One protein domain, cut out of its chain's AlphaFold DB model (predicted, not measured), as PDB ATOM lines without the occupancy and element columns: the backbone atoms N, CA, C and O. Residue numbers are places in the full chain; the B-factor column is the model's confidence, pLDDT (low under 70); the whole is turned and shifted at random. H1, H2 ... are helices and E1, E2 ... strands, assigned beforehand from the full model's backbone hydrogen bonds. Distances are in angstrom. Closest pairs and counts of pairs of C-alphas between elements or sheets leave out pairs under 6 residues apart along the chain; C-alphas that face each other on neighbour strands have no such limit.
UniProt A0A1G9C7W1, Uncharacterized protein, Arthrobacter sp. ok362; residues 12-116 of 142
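This is residues 12 to 116 of the 142 residues of an uncharacterized protein of Arthrobacter sp. ok362 (UniProt A0A1G9C7W1). Picture one nearly flat slab of four antiparallel strands, E1 to E4, with helix H2 covering one face over E1 and E2. A short helix, H1, lies beyond H2's part of the sheet without being on it, while residues 104 to 116, which include H3, stick out as a free tail. The printed part has 105 residues, with four named strands and then three named helices in the order E1 E2 E3 E4 H1 H2 H3; the sheet's order is E1 - E2 - E3 - E4. The class is mixed, helices and strands, with 49 residues, under half, in named elements. The whole is only just compact, close to loose, with a radius of gyration of the C-alphas of 15.4 A and spans of 45 by 30 by 28 A.

Start at edge strand E1, residues 12 to 17, and look across to E2, residues 30 to 36: this hairpin is antiparallel at 178 degrees, with N 13 and O 34 2.9 A apart, within hydrogen-bond range. E2 forms the next hairpin with E3, residues 46 to 54, at 171 degrees, where N 33 and O 50 are 2.9 A apart. E3 and E4, residues 59 to 65, make the third hairpin at 177 degrees, with N 51 and O 62 2.9 A apart. These four strands form a meander, each the antiparallel neighbour of the one before. H1, residues 73 to 77, is only just not on the sheet, with 4 pairs of C-alphas within 10 A. H2, residues 87 to 96, is on the sheet at a height over the sheet of 9.8 A, giving two layers, a helix on one face of a sheet. It lies over E1 and E2 and runs along the strands, at 12 degrees to E2 on the local plane; the closest C-alphas of H2 and E2 are those of Leu 87 and Val 31, 6.5 A apart. H3, residues 104 to 108, is not on the sheet and is apart from H1 and H2. Every O i to N i+4 pair is within range in H2, but 0 of 1 in H1 and in H3, each with 1 of 2 O i to N i+3 pairs within range.

Find C-alpha 12 at (256.300, 268.966, 341.384), where E1 begins its 16.8 A. E2 measures 19.3 A, E3 21.5 A and E4 20.6 A. H2 runs 14.2 A from C-alpha 87 at (241.561, 263.433, 341.305), and H3 ends at C-alpha 108, at (252.507, 268.384, 324.349).

The farthest C-alphas, of Arg 79 and Asp 115, are 47.7 A apart. The printed part has no cut. Residues 18 to 29 make the long link, E1 to E2. Mean pLDDT of the printed part is 76.5; look for values under 70 at residues 18 to 28, 38 to 44, 56 and 102 to 116.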
ATOM      1  N   LEU A  12     257.599 269.532 341.059       74.00
ATOM      2  CA  LEU A  12     256.300 268.966 341.384       74.00
ATOM      3  C   LEU A  12     256.197 267.572 340.759       74.00
ATOM      4  O   LEU A  12     256.480 267.405 339.573       74.00
ATOM      5  N   VAL A  13     255.781 266.586 341.551       79.44
ATOM      6  CA  VAL A  13     255.420 265.247 341.073       79.44
ATOM      7  C   VAL A  13     253.941 265.024 341.351       79.44
ATOM      8  O   VAL A  13     253.466 265.238 342.466       79.44
ATOM      9  N   VAL A  14     253.219 264.599 340.318       78.75
ATOM     10  CA  VAL A  14     251.779 264.354 340.360       78.75
ATOM     11  C   VAL A  14     251.490 262.985 339.759       78.75
ATOM     12  O   VAL A  14     252.034 262.644 338.711       78.75
ATOM     13  N   CYS A  15     250.631 262.205 340.412       80.12
ATOM     14  CA  CYS A  15     250.231 260.876 339.958       80.12
ATOM     15  C   CYS A  15     248.720 260.691 340.115       80.12
ATOM     16  O   CYS A  15     248.155 261.029 341.156       80.12
ATOM     17  N   SER A  16     248.078 260.122 339.095       77.25
ATOM     18  CA  SER A  16     246.700 259.638 339.166       77.25
ATOM     19  C   SER A  16     246.596 258.309 338.428       77.25
ATOM     20  O   SER A  16     246.654 258.266 337.201       77.25
ATOM     21  N   ILE A  17     246.427 257.228 339.179       76.00
ATOM     22  CA  ILE A  17     246.169 255.887 338.662       76.00
ATOM     23  C   ILE A  17     244.729 255.541 339.040       76.00
ATOM     24  O   ILE A  17     244.441 255.379 340.234       76.00
ATOM     25  N   PRO A  18     243.809 255.449 338.063       64.06
ATOM     26  CA  PRO A  18     242.444 255.046 338.352       64.06
ATOM     27  C   PRO A  18     242.442 253.613 338.887       64.06
ATOM     28  O   PRO A  18     243.151 252.742 338.383       64.06
ATOM     29  N   PHE A  19     241.620 253.351 339.901       59.50
ATOM     30  CA  PHE A  19     241.351 251.978 340.306       59.50
ATOM     31  C   PHE A  19     240.468 251.314 339.243       59.50
ATOM     32  O   PHE A  19     239.317 251.709 339.057       59.50
ATOM     33  N   ILE A  20     241.016 250.319 338.546       53.62
ATOM     34  CA  ILE A  20     240.269 249.442 337.642       53.62
ATOM     35  C   ILE A  20     240.036 248.128 338.399       53.62
ATOM     36  O   ILE A  20     240.974 247.562 338.952       53.62
ATOM     37  N   GLU A  21     238.774 247.709 338.450       54.84
ATOM     38  CA  GLU A  21     238.181 246.527 339.097       54.84
ATOM     39  C   GLU A  21     239.031 245.223 339.187       54.84
ATOM     40  O   GLU A  21     239.984 245.022 338.433       54.84
ATOM     41  N   PRO A  22     238.668 244.278 340.091       51.31
ATOM     42  CA  PRO A  22     239.565 243.272 340.697       51.31
ATOM     43  C   PRO A  22     240.124 242.167 339.776       51.31
ATOM     44  O   PRO A  22     240.798 241.263 340.265       51.31
ATOM     45  N   TYR A  23     239.877 242.221 338.466       50.41
ATOM     46  CA  TYR A  23     240.388 241.253 337.483       50.41
ATOM     47  C   TYR A  23     241.658 241.715 336.752       50.41
ATOM     48  O   TYR A  23     242.172 240.993 335.897       50.41
ATOM     49  N   SER A  24     242.192 242.893 337.088       48.25
ATOM     50  CA  SER A  24     243.477 243.356 336.563       48.25
ATOM     51  C   SER A  24     244.643 242.841 337.422       48.25
ATOM     52  O   SER A  24     244.593 242.979 338.646       48.25
ATOM     53  N   PRO A  25     245.730 242.303 336.832       48.41
ATOM     54  CA  PRO A  25     246.894 241.792 337.568       48.41
ATOM     55  C   PRO A  25     247.703 242.861 338.337       48.41
ATOM     56  O   PRO A  25     248.720 242.525 338.941       48.41
ATOM     57  N   ALA A  26     247.259 244.125 338.358       52.38
ATOM     58  CA  ALA A  26     247.749 245.161 339.268       52.38
ATOM     59  C   ALA A  26     246.692 246.271 339.479       52.38
ATOM     60  O   ALA A  26     246.689 247.245 338.724       52.38
ATOM     61  N   PRO A  27     245.796 246.193 340.482       53.94
ATOM     62  CA  PRO A  27     244.783 247.218 340.694       53.94
ATOM     63  C   PRO A  27     245.211 248.146 341.846       53.94
ATOM     64  O   PRO A  27     244.503 248.306 342.841       53.94
ATOM     65  N   TYR A  28     246.414 248.720 341.756       65.00
ATOM     66  CA  TYR A  28     246.900 249.696 342.736       65.00
ATOM     67  C   TYR A  28     246.490 251.097 342.275       65.00
ATOM     68  O   TYR A  28     247.174 251.726 341.473       65.00
ATOM     69  N   GLY A  29     245.327 251.561 342.739       78.31
ATOM     70  CA  GLY A  29     244.896 252.941 342.529       78.31
ATOM     71  C   GLY A  29     245.742 253.909 343.356       78.31
ATOM     72  O   GLY A  29     246.129 253.593 344.484       78.31
ATOM     73  N   ALA A  30     246.027 255.088 342.811       84.81
ATOM     74  CA  ALA A  30     246.813 256.104 343.501       84.81
ATOM     75  C   ALA A  30     246.409 257.517 343.076       84.81
ATOM     76  O   ALA A  30     246.134 257.763 341.906       84.81
ATOM     77  N   VAL A  31     246.424 258.453 344.019       87.38
ATOM     78  CA  VAL A  31     246.362 259.896 343.774       87.38
ATOM     79  C   VAL A  31     247.437 260.528 344.650       87.38
ATOM     80  O   VAL A  31     247.374 260.414 345.875       87.38
ATOM     81  N   GLN A  32     248.452 261.143 344.044       91.25
ATOM     82  CA  GLN A  32     249.609 261.671 344.773       91.25
ATOM     83  C   GLN A  32     249.993 263.068 344.291       91.25
ATOM     84  O   GLN A  32     249.951 263.361 343.094       91.25
ATOM     85  N   PHE A  33     250.396 263.898 345.245       89.88
ATOM     86  CA  PHE A  33     250.907 265.245 345.051       89.88
ATOM     87  C   PHE A  33     252.155 265.425 345.917       89.88
ATOM     88  O   PHE A  33     252.090 265.276 347.138       89.88
ATOM     89  N   SER A  34     253.282 265.762 345.295       89.38
ATOM     90  CA  SER A  34     254.541 266.014 345.994       89.38
ATOM     91  C   SER A  34     255.188 267.298 345.496       89.38
ATOM     92  O   SER A  34     255.516 267.420 344.317       89.38
ATOM     93  N   MET A  35     255.419 268.229 346.414       84.81
ATOM     94  CA  MET A  35     256.075 269.508 346.178       84.81
ATOM     95  C   MET A  35     257.461 269.508 346.812       84.81
ATOM     96  O   MET A  35     257.597 269.185 347.995       84.81
ATOM     97  N   PHE A  36     258.477 269.912 346.050       81.12
ATOM     98  CA  PHE A  36     259.864 269.941 346.510       81.12
ATOM     99  C   PHE A  36     260.358 271.369 346.743       81.12
ATOM    100  O   PHE A  36     260.129 272.257 345.919       81.12
ATOM    101  N   GLY A  37     261.043 271.598 347.863       74.06
ATOM    102  CA  GLY A  37     261.587 272.910 348.218       74.06
ATOM    103  C   GLY A  37     262.771 273.319 347.340       74.06
ATOM    104  O   GLY A  37     263.308 272.489 346.624       74.06
ATOM    105  N   PRO A  38     263.225 274.579 347.388       64.75
ATOM    106  CA  PRO A  38     264.380 275.059 346.616       64.75
ATOM    107  C   PRO A  38     265.753 274.640 347.174       64.75
ATOM    108  O   PRO A  38     266.778 274.952 346.568       64.75
ATOM    109  N   LEU A  39     265.800 273.999 348.346       62.75
ATOM    110  CA  LEU A  39     267.043 273.675 349.046       62.75
ATOM    111  C   LEU A  39     267.434 272.213 348.831       62.75
ATOM    112  O   LEU A  39     266.715 271.318 349.245       62.75
ATOM    113  N   SER A  40     268.609 271.955 348.262       57.22
ATOM    114  CA  SER A  40     269.129 270.585 348.169       57.22
ATOM    115  C   SER A  40     269.402 270.019 349.570       57.22
ATOM    116  O   SER A  40     270.247 270.541 350.299       57.22
ATOM    117  N   THR A  41     268.688 268.960 349.955       62.50
ATOM    118  CA  THR A  41     268.873 268.250 351.229       62.50
ATOM    119  C   THR A  41     269.427 266.845 350.995       62.50
ATOM    120  O   THR A  41     269.176 266.233 349.962       62.50
ATOM    121  N   HIS A  42     270.141 266.289 351.981       50.53
ATOM    122  CA  HIS A  42     270.628 264.897 351.944       50.53
ATOM    123  C   HIS A  42     269.501 263.835 351.952       50.53
ATOM    124  O   HIS A  42     269.773 262.657 351.739       50.53
ATOM    125  N   PHE A  43     268.250 264.236 352.207       60.94
ATOM    126  CA  PHE A  43     267.045 263.398 352.201       60.94
ATOM    127  C   PHE A  43     265.950 264.033 351.319       60.94
ATOM    128  O   PHE A  43     266.165 265.110 350.767       60.94
ATOM    129  N   LEU A  44     264.785 263.385 351.187       61.75
ATOM    130  CA  LEU A  44     263.622 263.888 350.449       61.75
ATOM    131  C   LEU A  44     263.261 265.325 350.862       61.75
ATOM    132  O   LEU A  44     262.836 265.585 351.985       61.75
ATOM    133  N   ASN A  45     263.432 266.254 349.924       71.38
ATOM    134  CA  ASN A  45     263.231 267.693 350.090       71.38
ATOM    135  C   ASN A  45     261.746 268.083 349.929       71.38
ATOM    136  O   ASN A  45     261.403 268.970 349.146       71.38
ATOM    137  N   TYR A  46     260.841 267.359 350.590       74.31
ATOM    138  CA  TYR A  46     259.409 267.630 350.492       74.31
ATOM    139  C   TYR A  46     259.043 268.903 351.262       74.31
ATOM    140  O   TYR A  46     259.220 268.985 352.475       74.31
ATOM    141  N   VAL A  47     258.464 269.875 350.561       85.62
ATOM    142  CA  VAL A  47     257.690 270.963 351.180       85.62
ATOM    143  C   VAL A  47     256.326 270.438 351.603       85.62
ATOM    144  O   VAL A  47     255.857 270.739 352.700       85.62
ATOM    145  N   ARG A  48     255.710 269.630 350.736       91.75
ATOM    146  CA  ARG A  48     254.400 269.034 350.969       91.75
ATOM    147  C   ARG A  48     254.265 267.726 350.210       91.75
ATOM    148  O   ARG A  48     254.592 267.661 349.029       91.75
ATOM    149  N   GLU A  49     253.741 266.711 350.875       92.19
ATOM    150  CA  GLU A  49     253.357 265.445 350.266       92.19
ATOM    151  C   GLU A  49     251.942 265.075 350.708       92.19
ATOM    152  O   GLU A  49     251.612 265.146 351.893       92.19
ATOM    153  N   ILE A  50     251.116 264.668 349.748       94.88
ATOM    154  CA  ILE A  50     249.758 264.171 349.957       94.88
ATOM    155  C   ILE A  50     249.623 262.921 349.101       94.88
ATOM    156  O   ILE A  50     249.825 262.964 347.887       94.88
ATOM    157  N   SER A  51     249.298 261.798 349.726       93.00
ATOM    158  CA  SER A  51     249.266 260.505 349.054       93.00
ATOM    159  C   SER A  51     248.030 259.733 349.486       93.00
ATOM    160  O   SER A  51     247.804 259.517 350.677       93.00
ATOM    161  N   LEU A  52     247.225 259.324 348.510       92.50
ATOM    162  CA  LEU A  52     246.202 258.303 348.655       92.50
ATOM    163  C   LEU A  52     246.611 257.124 347.773       92.50
ATOM    164  O   LEU A  52     246.625 257.253 346.553       92.50
ATOM    165  N   VAL A  53     246.915 255.977 348.371       89.06
ATOM    166  CA  VAL A  53     247.347 254.775 347.645       89.06
ATOM    167  C   VAL A  53     246.551 253.561 348.089       89.06
ATOM    168  O   VAL A  53     246.194 253.433 349.261       89.06
ATOM    169  N   GLN A  54     246.268 252.667 347.153       84.06
ATOM    170  CA  GLN A  54     245.714 251.356 347.443       84.06
ATOM    171  C   GLN A  54     246.851 250.339 347.527       84.06
ATOM    172  O   GLN A  54     247.632 250.220 346.589       84.06
ATOM    173  N   ASP A  55     246.931 249.585 348.620       77.94
ATOM    174  CA  ASP A  55     248.001 248.607 348.887       77.94
ATOM    175  C   ASP A  55     247.580 247.152 348.599       77.94
ATOM    176  O   ASP A  55     248.102 246.194 349.162       77.94
ATOM    177  N   GLY A  56     246.598 246.978 347.712       68.75
ATOM    178  CA  GLY A  56     246.031 245.677 347.350       68.75
ATOM    179  C   GLY A  56     244.893 245.212 348.260       68.75
ATOM    180  O   GLY A  56     244.048 244.447 347.801       68.75
ATOM    181  N   ALA A  57     244.796 245.713 349.497       73.50
ATOM    182  CA  ALA A  57     243.695 245.378 350.406       73.50
ATOM    183  C   ALA A  57     242.913 246.605 350.889       73.50
ATOM    184  O   ALA A  57     241.709 246.503 351.146       73.50
ATOM    185  N   ARG A  58     243.579 247.751 351.073       84.06
ATOM    186  CA  ARG A  58     242.981 248.943 351.682       84.06
ATOM    187  C   ARG A  58     243.515 250.219 351.047       84.06
ATOM    188  O   ARG A  58     244.544 250.246 350.383       84.06
ATOM    189  N   TRP A  59     242.771 251.294 351.268       88.50
ATOM    190  CA  TRP A  59     243.212 252.642 350.948       88.50
ATOM    191  C   TRP A  59     243.973 253.231 352.129       88.50
ATOM    192  O   TRP A  59     243.490 253.198 353.265       88.50
ATOM    193  N   HIS A  60     245.127 253.812 351.833       91.75
ATOM    194  CA  HIS A  60     246.003 254.477 352.781       91.75
ATOM    195  C   HIS A  60     246.150 255.935 352.385       91.75
ATOM    196  O   HIS A  60     246.504 256.241 351.250       91.75
ATOM    197  N   PHE A  61     245.860 256.823 353.332       94.44
ATOM    198  CA  PHE A  61     246.013 258.259 353.164       94.44
ATOM    199  C   PHE A  61     247.102 258.773 354.101       94.44
ATOM    200  O   PHE A  61     247.034 258.525 355.309       94.44
ATOM    201  N   THR A  62     248.074 259.496 353.552       94.69
ATOM    202  CA  THR A  62     249.179 260.107 354.294       94.69
ATOM    203  C   THR A  62     249.432 261.532 353.820       94.69
ATOM    204  O   THR A  62     249.334 261.831 352.629       94.69
ATOM    205  N   THR A  63     249.810 262.401 354.758       94.88
ATOM    206  CA  THR A  63     250.259 263.768 354.481       94.88
ATOM    207  C   THR A  63     251.499 264.090 355.293       94.88
ATOM    208  O   THR A  63     251.534 263.789 356.489       94.88
ATOM    209  N   THR A  64     252.484 264.736 354.679       90.25
ATOM    210  CA  THR A  64     253.690 265.224 355.363       90.25
ATOM    211  C   THR A  64     254.044 266.634 354.889       90.25
ATOM    212  O   THR A  64     253.628 267.068 353.814       90.25
ATOM    213  N   GLY A  65     254.782 267.385 355.707       87.94
ATOM    214  CA  GLY A  65     255.152 268.769 355.396       87.94
ATOM    215  C   GLY A  65     254.027 269.782 355.626       87.94
ATOM    216  O   GLY A  65     252.987 269.466 356.209       87.94
ATOM    217  N   THR A  66     254.256 271.015 355.183       88.19
ATOM    218  CA  THR A  66     253.414 272.177 355.499       88.19
ATOM    219  C   THR A  66     252.195 272.240 354.585       88.19
ATOM    220  O   THR A  66     252.346 272.222 353.364       88.19
ATOM    221  N   GLU A  67     251.000 272.339 355.170       91.44
ATOM    222  CA  GLU A  67     249.758 272.580 354.423       91.44
ATOM    223  C   GLU A  67     249.850 273.879 353.617       91.44
ATOM    224  O   GLU A  67     250.338 274.896 354.109       91.44
ATOM    225  N   GLN A  68     249.413 273.826 352.364       90.56
ATOM    226  CA  GLN A  68     249.387 274.960 351.449       90.56
ATOM    227  C   GLN A  68     248.016 275.638 351.467       90.56
ATOM    228  O   GLN A  68     246.992 274.985 351.660       90.56
ATOM    229  N   ASP A  69     247.982 276.938 351.180       90.94
ATOM    230  CA  ASP A  69     246.762 277.758 351.273       90.94
ATOM    231  C   ASP A  69     245.628 277.312 350.328       90.94
ATOM    232  O   ASP A  69     244.466 277.642 350.550       90.94
ATOM    233  N   PHE A  70     245.955 276.570 349.265       90.81
ATOM    234  CA  PHE A  70     244.989 276.034 348.300       90.81
ATOM    235  C   PHE A  70     244.413 274.667 348.696       90.81
ATOM    236  O   PHE A  70     243.543 274.145 347.995       90.81
ATOM    237  N   GLU A  71     244.921 274.046 349.764       94.56
ATOM    238  CA  GLU A  71     244.458 272.733 350.202       94.56
ATOM    239  C   GLU A  71     243.070 272.802 350.857       94.56
ATOM    240  O   GLU A  71     242.642 273.815 351.407       94.56
ATOM    241  N   GLU A  72     242.363 271.673 350.846       96.38
ATOM    242  CA  GLU A  72     241.076 271.474 351.513       96.38
ATOM    243  C   GLU A  72     241.253 270.573 352.759       96.38
ATOM    244  O   GLU A  72     240.749 269.443 352.772       96.38
ATOM    245  N   PRO A  73     241.940 271.011 353.837       93.75
ATOM    246  CA  PRO A  73     242.313 270.140 354.960       93.75
ATOM    247  C   PRO A  73     241.110 269.531 355.694       93.75
ATOM    248  O   PRO A  73     241.194 268.439 356.258       93.75
ATOM    249  N   GLY A  74     239.934 270.165 355.613       95.00
ATOM    250  CA  GLY A  74     238.682 269.586 356.107       95.00
ATOM    251  C   GLY A  74     238.346 268.228 355.471       95.00
ATOM    252  O   GLY A  74     237.769 267.363 356.135       95.00
ATOM    253  N   ALA A  75     238.752 267.988 354.219       95.38
ATOM    254  CA  ALA A  75     238.567 266.705 353.546       95.38
ATOM    255  C   ALA A  75     239.417 265.583 354.170       95.38
ATOM    256  O   ALA A  75     238.963 264.439 354.221       95.38
ATOM    257  N   TYR A  76     240.593 265.896 354.725       96.25
ATOM    258  CA  TYR A  76     241.558 264.913 355.248       96.25
ATOM    259  C   TYR A  76     241.060 264.133 356.465       96.25
ATOM    260  O   TYR A  76     241.544 263.037 356.751       96.25
ATOM    261  N   SER A  77     240.026 264.640 357.135       94.31
ATOM    262  CA  SER A  77     239.384 263.991 358.282       94.31
ATOM    263  C   SER A  77     238.151 263.147 357.923       94.31
ATOM    264  O   SER A  77     237.565 262.505 358.798       94.31
ATOM    265  N   ARG A  78     237.739 263.104 356.645       96.38
ATOM    266  CA  ARG A  78     236.520 262.393 356.223       96.38
ATOM    267  C   ARG A  78     236.556 260.911 356.598       96.38
ATOM    268  O   ARG A  78     237.598 260.248 356.589       96.38
ATOM    269  N   ARG A  79     235.374 260.361 356.899       95.38
ATOM    270  CA  ARG A  79     235.214 258.964 357.336       95.38
ATOM    271  C   ARG A  79     235.716 257.961 356.294       95.38
ATOM    272  O   ARG A  79     236.340 256.969 356.655       95.38
ATOM    273  N   ARG A  80     235.430 258.205 355.013       91.94
ATOM    274  CA  ARG A  80     235.913 257.384 353.899       91.94
ATOM    275  C   ARG A  80     237.293 257.874 353.479       91.94
ATOM    276  O   ARG A  80     237.448 259.043 353.149       91.94
ATOM    277  N   VAL A  81     238.276 256.974 353.482       92.06
ATOM    278  CA  VAL A  81     239.675 257.307 353.165       92.06
ATOM    279  C   VAL A  81     239.823 257.823 351.730       92.06
ATOM    280  O   VAL A  81     240.532 258.794 351.506       92.06
ATOM    281  N   THR A  82     239.074 257.257 350.784       89.69
ATOM    282  CA  THR A  82     239.027 257.695 349.376       89.69
ATOM    283  C   THR A  82     238.512 259.119 349.185       89.69
ATOM    284  O   THR A  82     238.820 259.763 348.189       89.69
ATOM    285  N   ASP A  83     237.740 259.634 350.143       93.00
ATOM    286  CA  ASP A  83     237.172 260.980 350.057       93.00
ATOM    287  C   ASP A  83     238.133 262.035 350.623       93.00
ATOM    288  O   ASP A  83     237.835 263.231 350.541       93.00
ATOM    289  N   ARG A  84     239.257 261.600 351.214       96.00
ATOM    290  CA  ARG A  84     240.274 262.474 351.813       96.00
ATOM    291  C   ARG A  84     241.147 263.130 350.757       96.00
ATOM    292  O   ARG A  84     241.526 264.277 350.934       96.00
ATOM    293  N   PHE A  85     241.429 262.447 349.654       94.62
ATOM    294  CA  PHE A  85     242.165 263.027 348.536       94.62
ATOM    295  C   PHE A  85     241.802 262.312 347.239       94.62
ATOM    296  O   PHE A  85     241.839 261.092 347.181       94.62
ATOM    297  N   ASN A  86     241.398 263.050 346.209       89.25
ATOM    298  CA  ASN A  86     240.895 262.482 344.957       89.25
ATOM    299  C   ASN A  86     241.338 263.319 343.754       89.25
ATOM    300  O   ASN A  86     241.842 264.430 343.913       89.25
ATOM    301  N   LEU A  87     241.143 262.782 342.547       86.75
ATOM    302  CA  LEU A  87     241.561 263.433 341.305       86.75
ATOM    303  C   LEU A  87     241.017 264.872 341.154       86.75
ATOM    304  O   LEU A  87     241.816 265.756 340.862       86.75
ATOM    305  N   PRO A  88     239.728 265.171 341.419       89.81
ATOM    306  CA  PRO A  88     239.246 266.554 341.400       89.81
ATOM    307  C   PRO A  88     240.007 267.512 342.327       89.81
ATOM    308  O   PRO A  88     240.255 268.651 341.941       89.81
ATOM    309  N   MET A  89     240.374 267.078 343.537       93.81
ATOM    310  CA  MET A  89     241.204 267.889 344.442       93.81
ATOM    311  C   MET A  89     242.601 268.092 343.860       93.81
ATOM    312  O   MET A  89     243.098 269.210 343.831       93.81
ATOM    313  N   LEU A  90     243.213 267.024 343.342       91.38
ATOM    314  CA  LEU A  90     244.534 267.089 342.728       91.38
ATOM    315  C   LEU A  90     244.574 268.058 341.534       91.38
ATOM    316  O   LEU A  90     245.520 268.830 341.416       91.38
ATOM    317  N   ILE A  91     243.538 268.058 340.691       87.25
ATOM    318  CA  ILE A  91     243.389 269.017 339.588       87.25
ATOM    319  C   ILE A  91     243.355 270.448 340.133       87.25
ATOM    320  O   ILE A  91     244.184 271.255 339.725       87.25
ATOM    321  N   ARG A  92     242.492 270.741 341.117       91.31
ATOM    322  CA  ARG A  92     242.416 272.079 341.737       91.31
ATOM    323  C   ARG A  92     243.740 272.522 342.358       91.31
ATOM    324  O   ARG A  92     244.094 273.694 342.284       91.31
ATOM    325  N   TYR A  93     244.484 271.597 342.961       92.81
ATOM    326  CA  TYR A  93     245.780 271.896 343.574       92.81
ATOM    327  C   TYR A  93     246.830 272.240 342.513       92.81
ATOM    328  O   TYR A  93     247.611 273.169 342.694       92.81
ATOM    329  N   CYS A  94     246.824 271.534 341.380       86.19
ATOM    330  CA  CYS A  94     247.657 271.877 340.231       86.19
ATOM    331  C   CYS A  94     247.261 273.233 339.629       86.19
ATOM    332  O   CYS A  94     248.136 274.060 339.376       86.19
ATOM    333  N   GLU A  95     245.964 273.497 339.463       88.00
ATOM    334  CA  GLU A  95     245.451 274.766 338.933       88.00
ATOM    335  C   GLU A  95     245.834 275.955 339.820       88.00
ATOM    336  O   GLU A  95     246.227 277.002 339.305       88.00
ATOM    337  N   ALA A  96     245.804 275.788 341.145       87.06
ATOM    338  CA  ALA A  96     246.257 276.805 342.095       87.06
ATOM    339  C   ALA A  96     247.754 277.141 341.950       87.06
ATOM    340  O   ALA A  96     248.176 278.247 342.288       87.06
ATOM    341  N   LEU A  97     248.551 276.213 341.407       82.94
ATOM    342  CA  LEU A  97     249.954 276.419 341.036       82.94
ATOM    343  C   LEU A  97     250.132 276.885 339.578       82.94
ATOM    344  O   LEU A  97     251.262 277.032 339.115       82.94
ATOM    345  N   GLY A  98     249.042 277.117 338.840       82.81
ATOM    346  CA  GLY A  98     249.067 277.494 337.426       82.81
ATOM    347  C   GLY A  98     249.404 276.337 336.477       82.81
ATOM    348  O   GLY A  98     249.867 276.572 335.361       82.81
ATOM    349  N   LEU A  99     249.209 275.092 336.916       80.69
ATOM    350  CA  LEU A  99     249.528 273.880 336.165       80.69
ATOM    351  C   LEU A  99     248.249 273.155 335.745       80.69
ATOM    352  O   LEU A  99     247.306 273.034 336.522       80.69
ATOM    353  N   GLN A 100     248.249 272.600 334.534       79.75
ATOM    354  CA  GLN A 100     247.130 271.818 333.997       79.75
ATOM    355  C   GLN A 100     247.615 270.447 333.488       79.75
ATOM    356  O   GLN A 100     247.465 270.136 332.313       79.75
ATOM    357  N   PRO A 101     248.220 269.603 334.348       70.38
ATOM    358  CA  PRO A 101     248.954 268.403 333.925       70.38
ATOM    359  C   PRO A 101     248.092 267.290 333.315       70.38
ATOM    360  O   PRO A 101     248.638 266.321 332.798       70.38
ATOM    361  N   PHE A 102     246.766 267.412 333.398       69.81
ATOM    362  CA  PHE A 102     245.806 266.442 332.870       69.81
ATOM    363  C   PHE A 102     245.133 266.900 331.569       69.81
ATOM    364  O   PHE A 102     244.339 266.148 331.015       69.81
ATOM    365  N   GLU A 103     245.459 268.098 331.076       68.31
ATOM    366  CA  GLU A 103     245.064 268.548 329.742       68.31
ATOM    367  C   GLU A 103     246.040 267.977 328.701       68.31
ATOM    368  O   GLU A 103     247.261 268.044 328.872       68.31
ATOM    369  N   GLU A 104     245.508 267.422 327.611       55.66
ATOM    370  CA  GLU A 104     246.275 266.723 326.565       55.66
ATOM    371  C   GLU A 104     247.341 267.635 325.912       55.66
ATOM    372  O   GLU A 104     248.457 267.212 325.591       55.66
ATOM    373  N   ASP A 105     247.044 268.933 325.838       53.56
ATOM    374  CA  ASP A 105     247.937 269.956 325.291       53.56
ATOM    375  C   ASP A 105     249.055 270.379 326.258       53.56
ATOM    376  O   ASP A 105     250.095 270.872 325.819       53.56
ATOM    377  N   PHE A 106     248.897 270.177 327.572       48.34
ATOM    378  CA  PHE A 106     249.898 270.601 328.558       48.34
ATOM    379  C   PHE A 106     251.175 269.760 328.480       48.34
ATOM    380  O   PHE A 106     252.276 270.300 328.570       48.34
ATOM    381  N   LEU A 107     251.034 268.446 328.271       48.59
ATOM    382  CA  LEU A 107     252.164 267.525 328.092       48.59
ATOM    383  C   LEU A 107     252.820 267.655 326.708       48.59
ATOM    384  O   LEU A 107     253.974 267.266 326.532       48.59
ATOM    385  N   SER A 108     252.084 268.207 325.743       43.53
ATOM    386  CA  SER A 108     252.507 268.384 324.349       43.53
ATOM    387  C   SER A 108     253.180 269.736 324.099       43.53
ATOM    388  O   SER A 108     253.903 269.907 323.114       43.53
ATOM    389  N   ARG A 109     252.958 270.715 324.984       40.06
ATOM    390  CA  ARG A 109     253.569 272.038 324.885       40.06
ATOM    391  C   ARG A 109     255.037 271.953 325.304       40.06
ATOM    392  O   ARG A 109     255.320 271.451 326.393       40.06
ATOM    393  N   PRO A 110     255.982 272.487 324.510       43.09
ATOM    394  CA  PRO A 110     257.324 272.734 325.006       43.09
ATOM    395  C   PRO A 110     257.200 273.639 326.235       43.09
ATOM    396  O   PRO A 110     256.819 274.803 326.129       43.09
ATOM    397  N   LEU A 111     257.451 273.089 327.424       45.06
ATOM    398  CA  LEU A 111     257.792 273.906 328.579       45.06
ATOM    399  C   LEU A 111     259.080 274.596 328.155       45.06
ATOM    400  O   LEU A 111     260.042 273.870 327.919       45.06
ATOM    401  N   ASP A 112     259.077 275.916 327.958       41.69
ATOM    402  CA  ASP A 112     260.229 276.642 327.420       41.69
ATOM    403  C   ASP A 112     261.512 276.193 328.127       41.69
ATOM    404  O   ASP A 112     261.809 276.525 329.280       41.69
ATOM    405  N   ALA A 113     262.226 275.337 327.407       41.31
ATOM    406  CA  ALA A 113     263.424 274.677 327.833       41.31
ATOM    407  C   ALA A 113     264.539 275.666 327.566       41.31
ATOM    408  O   ALA A 113     265.094 275.687 326.471       41.31
ATOM    409  N   GLY A 114     264.916 276.484 328.542       37.00
ATOM    410  CA  GLY A 114     266.300 276.936 328.509       37.00
ATOM    411  C   GLY A 114     267.163 275.781 328.984       37.00
ATOM    412  O   GLY A 114     267.386 275.530 330.167       37.00
ATOM    413  N   ASP A 115     267.546 275.011 327.982       44.44
ATOM    414  CA  ASP A 115     268.937 274.886 327.596       44.44
ATOM    415  C   ASP A 115     269.907 274.771 328.777       44.44
ATOM    416  O   ASP A 115     270.527 275.731 329.231       44.44
ATOM    417  N   GLN A 116     269.918 273.579 329.358       38.19
ATOM    418  CA  GLN A 116     271.068 272.677 329.457       38.19
ATOM    419  C   GLN A 116     270.623 271.501 330.348       38.19
ATOM    420  O   GLN A 116     269.966 271.730 331.370       38.19
TER     421      GLN A 116